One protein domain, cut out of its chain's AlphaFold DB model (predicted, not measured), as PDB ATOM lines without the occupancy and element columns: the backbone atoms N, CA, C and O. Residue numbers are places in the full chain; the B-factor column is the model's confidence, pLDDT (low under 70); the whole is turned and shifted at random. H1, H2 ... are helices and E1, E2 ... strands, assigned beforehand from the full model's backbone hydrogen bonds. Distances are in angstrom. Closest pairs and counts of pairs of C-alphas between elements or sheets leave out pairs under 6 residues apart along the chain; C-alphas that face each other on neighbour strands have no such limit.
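This is residues 62 to 172 of the 293 residues of an uncharacterized protein of Streptomyces sp. Root1310 (UniProt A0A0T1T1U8). A cluster of short helices makes the body, and an arm made of H2, the small hairpin of E1 and E2, and H3 reaches out from it and makes the length. In the body H1 and H9 run side by side, and H6 and H8 make a second side-by-side pair, with H6 and H9 making a corner where their last residues, Ala 130 and Leu 168, come together; H4 and H5 pack on H1. The printed part has 111 residues, with nine named helices and two named strands in the order H1, H2, E1, E2, H3, H4, H5, H6, H7, H8, H9; the sheet E1 - E2 is antiparallel, and the class is mostly helix. It is only just compact, close to loose, with a radius of gyration of the C-alphas of 15.4 A, and elongated, spanning 50 by 29 by 26 A.

The strands are E1, residues 82 to 84, 6.7 A long with C-alpha 82 at (-9.904, 41.910, -12.525), and E2, residues 90 to 92, 7.0 A. Before them come H1, residues 63 to 74, 16.1 A from C-alpha 63 at (-26.292, 19.743, -17.164), and H2, residues 76 to 79. After them come H3, residues 95 to 102, 10.4 A; H4, residues 107 to 113, 11.1 A; H5, residues 116 to 122, 10.3 A; H6, residues 124 to 130, 9.8 A; H7, residues 134 to 137; H8, residues 142 to 153, 16.3 A; and H9, residues 162 to 168, 10.1 A, ending with C-alpha 168 at (-27.970, 29.078, -7.781).

E1 and E2 form an antiparallel hairpin at 146 degrees, with N 83 and O 91 2.8 A apart, within hydrogen-bond range. H2 touches H3, closest at the C-alphas of Gly 77 and Leu 101, 5.5 A. H3 is apart from H1 and H4. H1 touches H9 at a shallow tilt of 17 degrees, the same way, closest at the C-alphas of Ala 64 and Ala 163, 4.0 A. H1 touches H5 at a steep tilt of 59 degrees, opposite ways, closest at the C-alphas of Val 70 and Ala 118, 6.8 A. With residues 73 to 74 alone H1 touches H4, closest at the C-alphas of Leu 74 and Gly 107, 5.0 A. H6 touches H8 at a shallow tilt of 22 degrees, opposite ways, closest at the C-alphas of Ala 126 and Ala 146, 5.0 A. H6 touches H9 at 72 degrees, only just about perpendicular, closest at the C-alphas of Ala 130 and Leu 168, 5.5 A. H7 touches no helix. Every O i to N i+4 pair is within hydrogen-bond range in H1, H3, H5, H6, H8 and H9; H4 has 0 of 3, but 3 of 4 O i to N i+3 pairs, and H2 and H7 are too short for an i+4 pair.

The C-alphas farthest apart are those of Ala 86 and Gly 154, 52.4 A. The printed part has no cut and no long link; the link from H8 to H9, 8 residues, is short and the others are tight. Mean pLDDT of the printed part is 91.2, and no printed residue is under 70.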
ATOM      1  N   ASP A  62     -24.323  17.076 -20.331       97.62
ATOM      2  CA  ASP A  62     -23.703  17.673 -19.141       97.62
ATOM      3  C   ASP A  62     -24.530  18.882 -18.649       97.62
ATOM      4  O   ASP A  62     -24.299  20.027 -19.064       97.62
ATOM      5  N   PRO A  63     -25.487  18.665 -17.726       96.62
ATOM      6  CA  PRO A  63     -26.292  19.743 -17.164       96.62
ATOM      7  C   PRO A  63     -25.473  20.773 -16.384       96.62
ATOM      8  O   PRO A  63     -25.909  21.913 -16.254       96.62
ATOM      9  N   ALA A  64     -24.307  20.407 -15.838       97.31
ATOM     10  CA  ALA A  64     -23.479  21.340 -15.081       97.31
ATOM     11  C   ALA A  64     -22.732  22.302 -16.015       97.31
ATOM     12  O   ALA A  64     -22.656  23.495 -15.716       97.31
ATOM     13  N   ALA A  65     -22.235  21.818 -17.159       97.19
ATOM     14  CA  ALA A  65     -21.724  22.685 -18.221       97.19
ATOM     15  C   ALA A  65     -22.808  23.609 -18.768       97.19
ATOM     16  O   ALA A  65     -22.583  24.815 -18.879       97.19
ATOM     17  N   PHE A  66     -24.001  23.076 -19.029       97.81
ATOM     18  CA  PHE A  66     -25.103  23.903 -19.506       97.81
ATOM     19  C   PHE A  66     -25.544  24.945 -18.463       97.81
ATOM     20  O   PHE A  66     -25.790  26.095 -18.809       97.81
ATOM     21  N   ALA A  67     -25.548  24.605 -17.169       97.38
ATOM     22  CA  ALA A  67     -25.805  25.569 -16.096       97.38
ATOM     23  C   ALA A  67     -24.779  26.716 -16.061       97.38
ATOM     24  O   ALA A  67     -25.164  27.853 -15.785       97.38
ATOM     25  N   ARG A  68     -23.495  26.450 -16.364       95.88
ATOM     26  CA  ARG A  68     -22.469  27.504 -16.494       95.88
ATOM     27  C   ARG A  68     -22.797  28.444 -17.649       95.88
ATOM     28  O   ARG A  68     -22.847  29.647 -17.433       95.88
ATOM     29  N   GLN A  69     -23.134  27.901 -18.820       95.56
ATOM     30  CA  GLN A  69     -23.538  28.698 -19.985       95.56
ATOM     31  C   GLN A  69     -24.779  29.553 -19.694       95.56
ATOM     32  O   GLN A  69     -24.815  30.737 -20.020       95.56
ATOM     33  N   VAL A  70     -25.788  28.980 -19.027       96.38
ATOM     34  CA  VAL A  70     -26.980  29.722 -18.590       96.38
ATOM     35  C   VAL A  70     -26.588  30.856 -17.648       96.38
ATOM     36  O   VAL A  70     -27.046  31.981 -17.825       96.38
ATOM     37  N   ARG A  71     -25.729  30.594 -16.662       94.06
ATOM     38  CA  ARG A  71     -25.278  31.620 -15.718       94.06
ATOM     39  C   ARG A  71     -24.489  32.734 -16.404       94.06
ATOM     40  O   ARG A  71     -24.745  33.897 -16.114       94.06
ATOM     41  N   GLU A  72     -23.592  32.393 -17.322       92.00
ATOM     42  CA  GLU A  72     -22.831  33.355 -18.125       92.00
ATOM     43  C   GLU A  72     -23.744  34.220 -18.997       92.00
ATOM     44  O   GLU A  72     -23.526  35.422 -19.108       92.00
ATOM     45  N   HIS A  73     -24.804  33.639 -19.565       93.81
ATOM     46  CA  HIS A  73     -25.813  34.387 -20.317       93.81
ATOM     47  C   HIS A  73     -26.614  35.342 -19.426       93.81
ATOM     48  O   HIS A  73     -26.943  36.454 -19.831       93.81
ATOM     49  N   LEU A  74     -26.937  34.923 -18.199       94.31
ATOM     50  CA  LEU A  74     -27.658  35.760 -17.240       94.31
ATOM     51  C   LEU A  74     -26.777  36.877 -16.669       94.31
ATOM     52  O   LEU A  74     -27.279  37.970 -16.410       94.31
ATOM     53  N   TRP A  75     -25.485  36.627 -16.475       91.94
ATOM     54  CA  TRP A  75     -24.553  37.557 -15.838       91.94
ATOM     55  C   TRP A  75     -23.216  37.627 -16.593       91.94
ATOM     56  O   TRP A  75     -22.181  37.243 -16.049       91.94
ATOM     57  N   PRO A  76     -23.200  38.167 -17.827       85.31
ATOM     58  CA  PRO A  76     -21.990  38.231 -18.652       85.31
ATOM     59  C   PRO A  76     -20.862  39.025 -17.982       85.31
ATOM     60  O   PRO A  76     -19.692  38.678 -18.126       85.31
ATOM     61  N   GLY A  77     -21.207  40.036 -17.175       77.75
ATOM     62  CA  GLY A  77     -20.253  40.826 -16.394       77.75
ATOM     63  C   GLY A  77     -19.481  40.039 -15.323       77.75
ATOM     64  O   GLY A  77     -18.425  40.500 -14.899       77.75
ATOM     65  N   GLU A  78     -19.936  38.844 -14.913       82.00
ATOM     66  CA  GLU A  78     -19.153  37.960 -14.025       82.00
ATOM     67  C   GLU A  78     -17.884  37.420 -14.719       82.00
ATOM     68  O   GLU A  78     -16.986  36.929 -14.039       82.00
ATOM     69  N   ARG A  79     -17.771  37.549 -16.053       77.81
ATOM     70  CA  ARG A  79     -16.576  37.170 -16.829       77.81
ATOM     71  C   ARG A  79     -15.485  38.238 -16.855       77.81
ATOM     72  O   ARG A  79     -14.388  37.949 -17.328       77.81
ATOM     73  N   VAL A  80     -15.778  39.460 -16.408       82.94
ATOM     74  CA  VAL A  80     -14.818  40.565 -16.461       82.94
ATOM     75  C   VAL A  80     -13.659  40.261 -15.516       82.94
ATOM     76  O   VAL A  80     -13.817  40.283 -14.292       82.94
ATOM     77  N   ALA A  81     -12.494  39.974 -16.094       84.44
ATOM     78  CA  ALA A  81     -11.283  39.729 -15.332       84.44
ATOM     79  C   ALA A  81     -10.865  41.004 -14.596       84.44
ATOM     80  O   ALA A  81     -10.928  42.115 -15.131       84.44
ATOM     81  N   ARG A  82     -10.430  40.832 -13.351       87.50
ATOM     82  CA  ARG A  82      -9.904  41.910 -12.525       87.50
ATOM     83  C   ARG A  82      -8.459  41.611 -12.168       87.50
ATOM     84  O   ARG A  82      -8.143  40.478 -11.811       87.50
ATOM     85  N   VAL A  83      -7.608  42.620 -12.263       90.00
ATOM     86  CA  VAL A  83      -6.202  42.560 -11.864       90.00
ATOM     87  C   VAL A  83      -6.008  43.378 -10.599       90.00
ATOM     88  O   VAL A  83      -6.565  44.467 -10.457       90.00
ATOM     89  N   THR A  84      -5.228  42.840  -9.669       92.81
ATOM     90  CA  THR A  84      -4.785  43.586  -8.492       92.81
ATOM     91  C   THR A  84      -3.463  44.252  -8.832       92.81
ATOM     92  O   THR A  84      -2.489  43.574  -9.157       92.81
ATOM     93  N   LEU A  85      -3.443  45.578  -8.798       91.38
ATOM     94  CA  LEU A  85      -2.255  46.389  -9.018       91.38
ATOM     95  C   LEU A  85      -1.289  46.275  -7.829       91.38
ATOM     96  O   LEU A  85      -1.667  45.864  -6.731       91.38
ATOM     97  N   ALA A  86      -0.034  46.681  -8.037       90.62
ATOM     98  CA  ALA A  86       1.003  46.647  -7.002       90.62
ATOM     99  C   ALA A  86       0.667  47.504  -5.764       90.62
ATOM    100  O   ALA A  86       1.165  47.233  -4.676       90.62
ATOM    101  N   ASP A  87      -0.201  48.509  -5.916       91.88
ATOM    102  CA  ASP A  87      -0.701  49.370  -4.837       91.88
ATOM    103  C   ASP A  87      -1.927  48.788  -4.097       91.88
ATOM    104  O   ASP A  87      -2.505  49.445  -3.231       91.88
ATOM    105  N   GLY A  88      -2.341  47.560  -4.432       89.75
ATOM    106  CA  GLY A  88      -3.479  46.866  -3.832       89.75
ATOM    107  C   GLY A  88      -4.842  47.225  -4.431       89.75
ATOM    108  O   GLY A  88      -5.844  46.618  -4.044       89.75
ATOM    109  N   ARG A  89      -4.924  48.165  -5.385       92.56
ATOM    110  CA  ARG A  89      -6.187  48.480  -6.074       92.56
ATOM    111  C   ARG A  89      -6.573  47.364  -7.039       92.56
ATOM    112  O   ARG A  89      -5.726  46.737  -7.665       92.56
ATOM    113  N   THR A  90      -7.873  47.114  -7.170       90.62
ATOM    114  CA  THR A  90      -8.413  46.157  -8.143       90.62
ATOM    115  C   THR A  90      -8.985  46.909  -9.337       90.62
ATOM    116  O   THR A  90      -9.947  47.661  -9.182       90.62
ATOM    117  N   GLU A  91      -8.434  46.672 -10.522       90.56
ATOM    118  CA  GLU A  91      -8.903  47.268 -11.772       90.56
ATOM    119  C   GLU A  91      -9.403  46.196 -12.743       90.56
ATOM    120  O   GLU A  91      -9.114  45.005 -12.607       90.56
ATOM    121  N   ILE A  92     -10.220  46.614 -13.705       89.19
ATOM    122  CA  ILE A  92     -10.682  45.750 -14.789       89.19
ATOM    123  C   ILE A  92      -9.501  45.511 -15.734       89.19
ATOM    124  O   ILE A  92      -8.900  46.467 -16.210       89.19
ATOM    125  N   ALA A  93      -9.194  44.243 -16.014       88.56
ATOM    126  CA  ALA A  93      -8.057  43.862 -16.851       88.56
ATOM    127  C   ALA A  93      -8.202  44.354 -18.302       88.56
ATOM    128  O   ALA A  93      -7.218  44.739 -18.923       88.56
ATOM    129  N   ASP A  94      -9.433  44.351 -18.819       90.06
ATOM    130  CA  ASP A  94      -9.783  44.828 -20.155       90.06
ATOM    131  C   ASP A  94     -11.048  45.710 -20.086       90.06
ATOM    132  O   ASP A  94     -12.173  45.196 -19.990       90.06
ATOM    133  N   PRO A  95     -10.888  47.047 -20.083       87.06
ATOM    134  CA  PRO A  95     -12.009  47.980 -20.032       87.06
ATOM    135  C   PRO A  95     -12.961  47.868 -21.229       87.06
ATOM    136  O   PRO A  95     -14.162  48.085 -21.060       87.06
ATOM    137  N   GLN A  96     -12.453  47.508 -22.414       86.44
ATOM    138  CA  GLN A  96     -13.272  47.373 -23.619       86.44
ATOM    139  C   GLN A  96     -14.156  46.130 -23.521       86.44
ATOM    140  O   GLN A  96     -15.370  46.221 -23.696       86.44
ATOM    141  N   GLN A  97     -13.575  44.993 -23.126       86.25
ATOM    142  CA  GLN A  97     -14.342  43.777 -22.856       86.25
ATOM    143  C   GLN A  97     -15.430  44.025 -21.804       86.25
ATOM    144  O   GLN A  97     -16.554  43.539 -21.935       86.25
ATOM    145  N   ALA A  98     -15.115  44.778 -20.750       84.50
ATOM    146  CA  ALA A  98     -16.093  45.109 -19.728       84.50
ATOM    147  C   ALA A  98     -17.236  45.970 -20.271       84.50
ATOM    148  O   ALA A  98     -18.395  45.665 -19.992       84.50
ATOM    149  N   TYR A  99     -16.934  46.998 -21.069       86.31
ATOM    150  CA  TYR A  99     -17.950  47.820 -21.725       86.31
ATOM    151  C   TYR A  99     -18.902  46.967 -22.576       86.31
ATOM    152  O   TYR A  99     -20.122  47.045 -22.403       86.31
ATOM    153  N   ASP A 100     -18.348  46.082 -23.409       86.00
ATOM    154  CA  ASP A 100     -19.126  45.202 -24.281       86.00
ATOM    155  C   ASP A 100     -20.025  44.251 -23.472       86.00
ATOM    156  O   ASP A 100     -21.214  44.107 -23.764       86.00
ATOM    157  N   LEU A 101     -19.494  43.640 -22.406       84.81
ATOM    158  CA  LEU A 101     -20.244  42.704 -21.560       84.81
ATOM    159  C   LEU A 101     -21.322  43.394 -20.711       84.81
ATOM    160  O   LEU A 101     -22.390  42.813 -20.504       84.81
ATOM    161  N   PHE A 102     -21.082  44.617 -20.229       84.06
ATOM    162  CA  PHE A 102     -22.078  45.382 -19.471       84.06
ATOM    163  C   PHE A 102     -23.208  45.931 -20.354       84.06
ATOM    164  O   PHE A 102     -24.323  46.117 -19.860       84.06
ATOM    165  N   GLY A 103     -22.954  46.140 -21.651       81.75
ATOM    166  CA  GLY A 103     -23.972  46.531 -22.632       81.75
ATOM    167  C   GLY A 103     -24.990  45.428 -22.959       81.75
ATOM    168  O   GLY A 103     -26.075  45.712 -23.473       81.75
ATOM    169  N   LEU A 104     -24.685  44.166 -22.638       85.56
ATOM    170  CA  LEU A 104     -25.583  43.040 -22.882       85.56
ATOM    171  C   LEU A 104     -26.777  43.022 -21.913       85.56
ATOM    172  O   LEU A 104     -26.719  43.450 -20.753       85.56
ATOM    173  N   LYS A 105     -27.896  42.450 -22.380       88.50
ATOM    174  CA  LYS A 105     -29.034  42.133 -21.505       88.50
ATOM    175  C   LYS A 105     -28.562  41.151 -20.433       88.50
ATOM    176  O   LYS A 105     -28.026  40.103 -20.763       88.50
ATOM    177  N   HIS A 106     -28.815  41.479 -19.172       89.50
ATOM    178  CA  HIS A 106     -28.414  40.684 -18.012       89.50
ATOM    179  C   HIS A 106     -29.560  40.581 -16.994       89.50
ATOM    180  O   HIS A 106     -30.597  41.253 -17.108       89.50
ATOM    181  N   GLY A 107     -29.393  39.697 -16.013       90.88
ATOM    182  CA  GLY A 107     -30.392  39.361 -15.011       90.88
ATOM    183  C   GLY A 107     -31.727  38.966 -15.646       90.88
ATOM    184  O   GLY A 107     -31.783  38.275 -16.664       90.88
ATOM    185  N   ARG A 108     -32.838  39.453 -15.081       92.12
ATOM    186  CA  ARG A 108     -34.192  39.152 -15.581       92.12
ATOM    187  C   ARG A 108     -34.422  39.571 -17.036       92.12
ATOM    188  O   ARG A 108     -35.208  38.931 -17.725       92.12
ATOM    189  N   LYS A 109     -33.727  40.602 -17.539       91.56
ATOM    190  CA  LYS A 109     -33.856  41.041 -18.942       91.56
ATOM    191  C   LYS A 109     -33.274  40.018 -19.927       91.56
ATOM    192  O   LYS A 109     -33.729  39.968 -21.069       91.56
ATOM    193  N   ALA A 110     -32.312  39.200 -19.496       92.06
ATOM    194  CA  ALA A 110     -31.716  38.137 -20.307       92.06
ATOM    195  C   ALA A 110     -32.629  36.905 -20.458       92.06
ATOM    196  O   ALA A 110     -32.433  36.110 -21.374       92.06
ATOM    197  N   LEU A 111     -33.664  36.762 -19.618       91.81
ATOM    198  CA  LEU A 111     -34.606  35.637 -19.685       91.81
ATOM    199  C   LEU A 111     -35.337  35.557 -21.030       91.81
ATOM    200  O   LEU A 111     -35.628  34.464 -21.502       91.81
ATOM    201  N   ALA A 112     -35.598  36.702 -21.668       89.25
ATOM    202  CA  ALA A 112     -36.288  36.761 -22.957       89.25
ATOM    203  C   ALA A 112     -35.480  36.156 -24.120       89.25
ATOM    204  O   ALA A 112     -36.057  35.815 -25.147       89.25
ATOM    205  N   THR A 113     -34.156  36.049 -23.975       90.19
ATOM    206  CA  THR A 113     -33.248  35.488 -24.988       90.19
ATOM    207  C   THR A 113     -32.630  34.162 -24.550       90.19
ATOM    208  O   THR A 113     -31.802  33.608 -25.269       90.19
ATOM    209  N   LEU A 114     -33.006  33.653 -23.374       92.38
ATOM    210  CA  LEU A 114     -32.471  32.411 -22.837       92.38
ATOM    211  C   LEU A 114     -33.063  31.202 -23.575       92.38
ATOM    212  O   LEU A 114     -34.247  31.181 -23.915       92.38
ATOM    213  N   SER A 115     -32.247  30.166 -23.779       92.19
ATOM    214  CA  SER A 115     -32.716  28.909 -24.366       92.19
ATOM    215  C   SER A 115     -33.870  28.301 -23.546       92.19
ATOM    216  O   SER A 115     -33.733  28.152 -22.326       92.19
ATOM    217  N   PRO A 116     -34.974  27.859 -24.185       91.31
ATOM    218  CA  PRO A 116     -36.063  27.152 -23.505       91.31
ATOM    219  C   PRO A 116     -35.618  25.879 -22.767       91.31
ATOM    220  O   PRO A 116     -36.287  25.449 -21.825       91.31
ATOM    221  N   ASP A 117     -34.486  25.287 -23.166       96.00
ATOM    222  CA  ASP A 117     -33.912  24.107 -22.510       96.00
ATOM    223  C   ASP A 117     -33.450  24.401 -21.079       96.00
ATOM    224  O   ASP A 117     -33.509  23.515 -20.229       96.00
ATOM    225  N   ALA A 118     -33.063  25.646 -20.767       96.38
ATOM    226  CA  ALA A 118     -32.695  26.041 -19.406       96.38
ATOM    227  C   ALA A 118     -33.871  25.856 -18.444       96.38
ATOM    228  O   ALA A 118     -33.737  25.289 -17.360       96.38
ATOM    229  N   VAL A 119     -35.055  26.282 -18.875       94.56
ATOM    230  CA  VAL A 119     -36.282  26.171 -18.087       94.56
ATOM    231  C   VAL A 119     -36.760  24.722 -18.016       94.56
ATOM    232  O   VAL A 119     -37.204  24.287 -16.957       94.56
ATOM    233  N   ALA A 120     -36.617  23.949 -19.097       94.44
ATOM    234  CA  ALA A 120     -36.954  22.525 -19.098       94.44
ATOM    235  C   ALA A 120     -36.051  21.695 -18.163       94.44
ATOM    236  O   ALA A 120     -36.531  20.768 -17.510       94.44
ATOM    237  N   LEU A 121     -34.755  22.021 -18.079       96.19
ATOM    238  CA  LEU A 121     -33.789  21.292 -17.251       96.19
ATOM    239  C   LEU A 121     -33.822  21.689 -15.782       96.19
ATOM    240  O   LEU A 121     -33.760  20.809 -14.920       96.19
ATOM    241  N   PHE A 122     -33.890  22.991 -15.500       96.44
ATOM    242  CA  PHE A 122     -33.721  23.521 -14.146       96.44
ATOM    243  C   PHE A 122     -35.035  23.959 -13.497       96.44
ATOM    244  O   PHE A 122     -35.102  24.046 -12.272       96.44
ATOM    245  N   GLY A 123     -36.085  24.174 -14.290       95.00
ATOM    246  CA  GLY A 123     -37.349  24.749 -13.844       95.00
ATOM    247  C   GLY A 123     -37.334  26.273 -13.876       95.00
ATOM    248  O   GLY A 123     -36.308  26.913 -13.635       95.00
ATOM    249  N   TRP A 124     -38.502  26.868 -14.132       93.62
ATOM    250  CA  TRP A 124     -38.652  28.326 -14.201       93.62
ATOM    251  C   TRP A 124     -38.199  29.015 -12.911       93.62
ATOM    252  O   TRP A 124     -37.436  29.973 -12.967       93.62
ATOM    253  N   ALA A 125     -38.584  28.478 -11.750       94.50
ATOM    254  CA  ALA A 125     -38.234  29.046 -10.449       94.50
ATOM    255  C   ALA A 125     -36.715  29.158 -10.239       94.50
ATOM    256  O   ALA A 125     -36.231  30.192  -9.781       94.50
ATOM    257  N   ALA A 126     -35.946  28.128 -10.605       96.56
ATOM    258  CA  ALA A 126     -34.490  28.165 -10.492       96.56
ATOM    259  C   ALA A 126     -33.875  29.179 -11.468       96.56
ATOM    260  O   ALA A 126     -33.017  29.965 -11.079       96.56
ATOM    261  N   VAL A 127     -34.348  29.208 -12.715       96.12
ATOM    262  CA  VAL A 127     -33.849  30.129 -13.744       96.12
ATOM    263  C   VAL A 127     -34.161  31.591 -13.395       96.12
ATOM    264  O   VAL A 127     -33.277  32.444 -13.460       96.12
ATOM    265  N   GLU A 128     -35.384  31.892 -12.960       95.00
ATOM    266  CA  GLU A 128     -35.789  33.235 -12.534       95.00
ATOM    267  C   GLU A 128     -35.007  33.701 -11.298       95.00
ATOM    268  O   GLU A 128     -34.577  34.856 -11.211       95.00
ATOM    269  N   THR A 129     -34.774  32.791 -10.351       95.56
ATOM    270  CA  THR A 129     -33.951  33.062  -9.167       95.56
ATOM    271  C   THR A 129     -32.505  33.345  -9.560       95.56
ATOM    272  O   THR A 129     -31.917  34.312  -9.080       95.56
ATOM    273  N   ALA A 130     -31.929  32.545 -10.459       95.69
ATOM    274  CA  ALA A 130     -30.579  32.762 -10.966       95.69
ATOM    275  C   ALA A 130     -30.449  34.118 -11.670       95.69
ATOM    276  O   ALA A 130     -29.428  34.783 -11.529       95.69
ATOM    277  N   ALA A 131     -31.497  34.557 -12.368       95.12
ATOM    278  CA  ALA A 131     -31.566  35.843 -13.054       95.12
ATOM    279  C   ALA A 131     -31.842  37.040 -12.124       95.12
ATOM    280  O   ALA A 131     -31.802  38.189 -12.564       95.12
ATOM    281  N   SER A 132     -32.155  36.800 -10.850       92.69
ATOM    282  CA  SER A 132     -32.466  37.858  -9.889       92.69
ATOM    283  C   SER A 132     -31.211  38.296  -9.121       92.69
ATOM    284  O   SER A 132     -30.360  37.482  -8.739       92.69
ATOM    285  N   ASP A 133     -31.094  39.607  -8.899       86.50
ATOM    286  CA  ASP A 133     -30.000  40.189  -8.117       86.50
ATOM    287  C   ASP A 133     -29.970  39.556  -6.718       86.50
ATOM    288  O   ASP A 133     -31.009  39.339  -6.093       86.50
ATOM    289  N   ARG A 134     -28.770  39.258  -6.209       79.81
ATOM    290  CA  ARG A 134     -28.575  38.687  -4.873       79.81
ATOM    291  C   ARG A 134     -29.205  39.547  -3.766       79.81
ATOM    292  O   ARG A 134     -29.642  38.998  -2.758       79.81
ATOM    293  N   LYS A 135     -29.297  40.865  -3.957       81.75
ATOM    294  CA  LYS A 135     -29.946  41.791  -3.013       81.75
ATOM    295  C   LYS A 135     -31.453  41.552  -2.869       81.75
ATOM    296  O   LYS A 135     -32.021  41.916  -1.846       81.75
ATOM    297  N   ALA A 136     -32.095  40.900  -3.842       81.62
ATOM    298  CA  ALA A 136     -33.538  40.650  -3.831       81.62
ATOM    299  C   ALA A 136     -33.987  39.606  -2.790       81.62
ATOM    300  O   ALA A 136     -35.183  39.467  -2.552       81.62
ATOM    301  N   PHE A 137     -33.059  38.862  -2.178       82.94
ATOM    302  CA  PHE A 137     -33.401  37.699  -1.352       82.94
ATOM    303  C   PHE A 137     -33.405  37.946   0.162       82.94
ATOM    304  O   PHE A 137     -33.643  36.997   0.897       82.94
ATOM    305  N   ALA A 138     -33.158  39.175   0.640       77.94
ATOM    306  CA  ALA A 138     -33.363  39.608   2.036       77.94
ATOM    307  C   ALA A 138     -32.985  38.580   3.139       77.94
ATOM    308  O   ALA A 138     -33.720  38.392   4.105       77.94
ATOM    309  N   GLY A 139     -31.847  37.888   2.998       78.31
ATOM    310  CA  GLY A 139     -31.359  36.899   3.975       78.31
ATOM    311  C   GLY A 139     -31.691  35.431   3.670       78.31
ATOM    312  O   GLY A 139     -31.135  34.542   4.312       78.31
ATOM    313  N   ALA A 140     -32.513  35.140   2.661       86.06
ATOM    314  CA  ALA A 140     -32.687  33.794   2.121       86.06
ATOM    315  C   ALA A 140     -31.597  33.467   1.086       86.06
ATOM    316  O   ALA A 140     -31.156  34.325   0.316       86.06
ATOM    317  N   CYS A 141     -31.169  32.203   1.029       92.00
ATOM    318  CA  CYS A 141     -30.324  31.754  -0.075       92.00
ATOM    319  C   CYS A 141     -31.168  31.519  -1.340       92.00
ATOM    320  O   CYS A 141     -32.371  31.249  -1.266       92.00
ATOM    321  N   ARG A 142     -30.529  31.591  -2.513       94.38
ATOM    322  CA  ARG A 142     -31.192  31.401  -3.813       94.38
ATOM    323  C   ARG A 142     -31.894  30.044  -3.905       94.38
ATOM    324  O   ARG A 142     -33.028  29.975  -4.359       94.38
ATOM    325  N   THR A 143     -31.273  28.978  -3.410       95.81
ATOM    326  CA  THR A 143     -31.865  27.632  -3.416       95.81
ATOM    327  C   THR A 143     -33.169  27.557  -2.619       95.81
ATOM    328  O   THR A 143     -34.155  27.035  -3.137       95.81
ATOM    329  N   CYS A 144     -33.223  28.145  -1.419       94.69
ATOM    330  CA  CYS A 144     -34.454  28.250  -0.628       94.69
ATOM    331  C   CYS A 144     -35.556  29.007  -1.381       94.69
ATOM    332  O   CYS A 144     -36.691  28.541  -1.442       94.69
ATOM    333  N   TYR A 145     -35.224  30.154  -1.981       94.81
ATOM    334  CA  TYR A 145     -36.197  30.950  -2.730       94.81
ATOM    335  C   TYR A 145     -36.743  30.182  -3.943       94.81
ATOM    336  O   TYR A 145     -37.956  30.122  -4.144       94.81
ATOM    337  N   ALA A 146     -35.860  29.533  -4.708       95.88
ATOM    338  CA  ALA A 146     -36.238  28.709  -5.850       95.88
ATOM    339  C   ALA A 146     -37.108  27.508  -5.439       95.88
ATOM    340  O   ALA A 146     -38.073  27.202  -6.135       95.88
ATOM    341  N   ASP A 147     -36.813  26.846  -4.313       95.56
ATOM    342  CA  ASP A 147     -37.637  25.746  -3.791       95.56
ATOM    343  C   ASP A 147     -39.034  26.229  -3.387       95.56
ATOM    344  O   ASP A 147     -40.027  25.615  -3.776       95.56
ATOM    345  N   THR A 148     -39.134  27.351  -2.668       94.06
ATOM    346  CA  THR A 148     -40.430  27.931  -2.284       94.06
ATOM    347  C   THR A 148     -41.240  28.343  -3.511       94.06
ATOM    348  O   THR A 148     -42.408  27.970  -3.619       94.06
ATOM    349  N   ALA A 149     -40.629  29.040  -4.473       92.81
ATOM    350  CA  ALA A 149     -41.296  29.426  -5.713       92.81
ATOM    351  C   ALA A 149     -41.743  28.197  -6.528       92.81
ATOM    352  O   ALA A 149     -42.869  28.158  -7.026       92.81
ATOM    353  N   ALA A 150     -40.906  27.157  -6.610       93.75
ATOM    354  CA  ALA A 150     -41.262  25.904  -7.266       93.75
ATOM    355  C   ALA A 150     -42.457  25.221  -6.585       93.75
ATOM    356  O   ALA A 150     -43.364  24.778  -7.281       93.75
ATOM    357  N   ARG A 151     -42.516  25.183  -5.247       92.50
ATOM    358  CA  ARG A 151     -43.656  24.612  -4.503       92.50
ATOM    359  C   ARG A 151     -44.948  25.392  -4.735       92.50
ATOM    360  O   ARG A 151     -45.968  24.785  -5.040       92.50
ATOM    361  N   VAL A 152     -44.901  26.721  -4.633       90.38
ATOM    362  CA  VAL A 152     -46.079  27.590  -4.813       90.38
ATOM    363  C   VAL A 152     -46.644  27.473  -6.228       90.38
ATOM    364  O   VAL A 152     -47.858  27.490  -6.421       90.38
ATOM    365  N   HIS A 153     -45.776  27.332  -7.230       85.25
ATOM    366  CA  HIS A 153     -46.197  27.279  -8.629       85.25
ATOM    367  C   HIS A 153     -46.314  25.861  -9.199       85.25
ATOM    368  O   HIS A 153     -46.792  25.711 -10.320       85.25
ATOM    369  N   GLY A 154     -45.936  24.827  -8.441       85.31
ATOM    370  CA  GLY A 154     -45.911  23.429  -8.886       85.31
ATOM    371  C   GLY A 154     -44.871  23.146  -9.976       85.31
ATOM    372  O   GLY A 154     -45.132  22.362 -10.880       85.31
ATOM    373  N   GLY A 155     -43.732  23.839  -9.942       88.31
ATOM    374  CA  GLY A 155     -42.629  23.670 -10.889       88.31
ATOM    375  C   GLY A 155     -41.550  22.698 -10.406       88.31
ATOM    376  O   GLY A 155     -41.591  22.180  -9.288       88.31
ATOM    377  N   LEU A 156     -40.534  22.485 -11.247       92.44
ATOM    378  CA  LEU A 156     -39.382  21.653 -10.900       92.44
ATOM    379  C   LEU A 156     -38.590  22.269  -9.734       92.44
ATOM    380  O   LEU A 156     -38.134  23.412  -9.810       92.44
ATOM    381  N   ARG A 157     -38.426  21.490  -8.660       93.75
ATOM    382  CA  ARG A 157     -37.701  21.887  -7.445       93.75
ATOM    383  C   ARG A 157     -36.184  21.714  -7.623       93.75
ATOM    384  O   ARG A 157     -35.761  20.752  -8.268       93.75
ATOM    385  N   PRO A 158     -35.354  22.590  -7.027       95.62
ATOM    386  CA  PRO A 158     -33.910  22.408  -7.029       95.62
ATOM    387  C   PRO A 158     -33.502  21.179  -6.206       95.62
ATOM    388  O   PRO A 158     -34.046  20.901  -5.135       95.62
ATOM    389  N   THR A 159     -32.505  20.457  -6.707       94.50
ATOM    390  CA  THR A 159     -31.942  19.248  -6.080       94.50
ATOM    391  C   THR A 159     -30.475  19.472  -5.727       94.50
ATOM    392  O   THR A 159     -29.875  20.439  -6.192       94.50
ATOM    393  N   ASP A 160     -29.867  18.556  -4.970       94.00
ATOM    394  CA  ASP A 160     -28.439  18.625  -4.621       94.00
ATOM    395  C   ASP A 160     -27.483  18.265  -5.783       94.00
ATOM    396  O   ASP A 160     -26.359  17.802  -5.585       94.00
ATOM    397  N   ALA A 161     -27.926  18.436  -7.029       94.75
ATOM    398  CA  ALA A 161     -27.110  18.162  -8.201       94.75
ATOM    399  C   ALA A 161     -26.094  19.298  -8.450       94.75
ATOM    400  O   ALA A 161     -26.430  20.473  -8.261       94.75
ATOM    401  N   PRO A 162     -24.888  18.995  -8.978       96.12
ATOM    402  CA  PRO A 162     -23.869  20.006  -9.283       96.12
ATOM    403  C   PRO A 162     -24.379  21.159 -10.156       96.12
ATOM    404  O   PRO A 162     -24.002  22.308  -9.947       96.12
ATOM    405  N   ALA A 163     -25.289  20.879 -11.091       97.19
ATOM    406  CA  ALA A 163     -25.857  21.889 -11.975       97.19
ATOM    407  C   ALA A 163     -26.658  22.974 -11.228       97.19
ATOM    408  O   ALA A 163     -26.536  24.156 -11.546       97.19
ATOM    409  N   TYR A 164     -27.414  22.607 -10.186       97.12
ATOM    410  CA  TYR A 164     -28.125  23.587  -9.359       97.12
ATOM    411  C   TYR A 164     -27.166  24.419  -8.512       97.12
ATOM    412  O   TYR A 164     -27.395  25.614  -8.354       97.12
ATOM    413  N   ARG A 165     -26.066  23.830  -8.025       95.94
ATOM    414  CA  ARG A 165     -25.028  24.571  -7.286       95.94
ATOM    415  C   ARG A 165     -24.313  25.587  -8.178       95.94
ATOM    416  O   ARG A 165     -24.063  26.710  -7.757       95.94
ATOM    417  N   VAL A 166     -24.045  25.233  -9.435       95.75
ATOM    418  CA  VAL A 166     -23.499  26.170 -10.432       95.75
ATOM    419  C   VAL A 166     -24.462  27.337 -10.672       95.75
ATOM    420  O   VAL A 166     -24.045  28.499 -10.646       95.75
ATOM    421  N   LEU A 167     -25.744  27.030 -10.891       95.94
ATOM    422  CA  LEU A 167     -26.757  28.008 -11.283       95.94
ATOM    423  C   LEU A 167     -27.180  28.933 -10.129       95.94
ATOM    424  O   LEU A 167     -27.301  30.143 -10.310       95.94
ATOM    425  N   LEU A 168     -27.412  28.372  -8.941       95.44
ATOM    426  CA  LEU A 168     -27.970  29.078  -7.781       95.44
ATOM    427  C   LEU A 168     -26.910  29.459  -6.740       95.44
ATOM    428  O   LEU A 168     -27.179  30.302  -5.884       95.44
ATOM    429  N   GLY A 169     -25.704  28.901  -6.836       93.12
ATOM    430  CA  GLY A 169     -24.667  29.005  -5.814       93.12
ATOM    431  C   GLY A 169     -24.792  27.922  -4.743       93.12
ATOM    432  O   GLY A 169     -25.610  27.001  -4.840       93.12
ATOM    433  N   ASP A 170     -23.966  28.036  -3.706       92.50
ATOM    434  CA  ASP A 170     -23.936  27.035  -2.647       92.50
ATOM    435  C   ASP A 170     -25.219  27.038  -1.796       92.50
ATOM    436  O   ASP A 170     -25.695  28.097  -1.369       92.50
ATOM    437  N   PRO A 171     -25.778  25.849  -1.507       93.19
ATOM    438  CA  PRO A 171     -26.960  25.694  -0.669       93.19
ATOM    439  C   PRO A 171     -26.636  25.997   0.798       93.19
ATOM    440  O   PRO A 171     -25.563  25.638   1.302       93.19
ATOM    441  N   CYS A 172     -27.594  26.591   1.513       93.75
ATOM    442  CA  CYS A 172     -27.461  26.834   2.948       93.75
ATOM    443  C   CYS A 172     -27.564  25.519   3.760       93.75
ATOM    444  O   CYS A 172     -28.029  24.496   3.242       93.75
TER     445      CYS A 172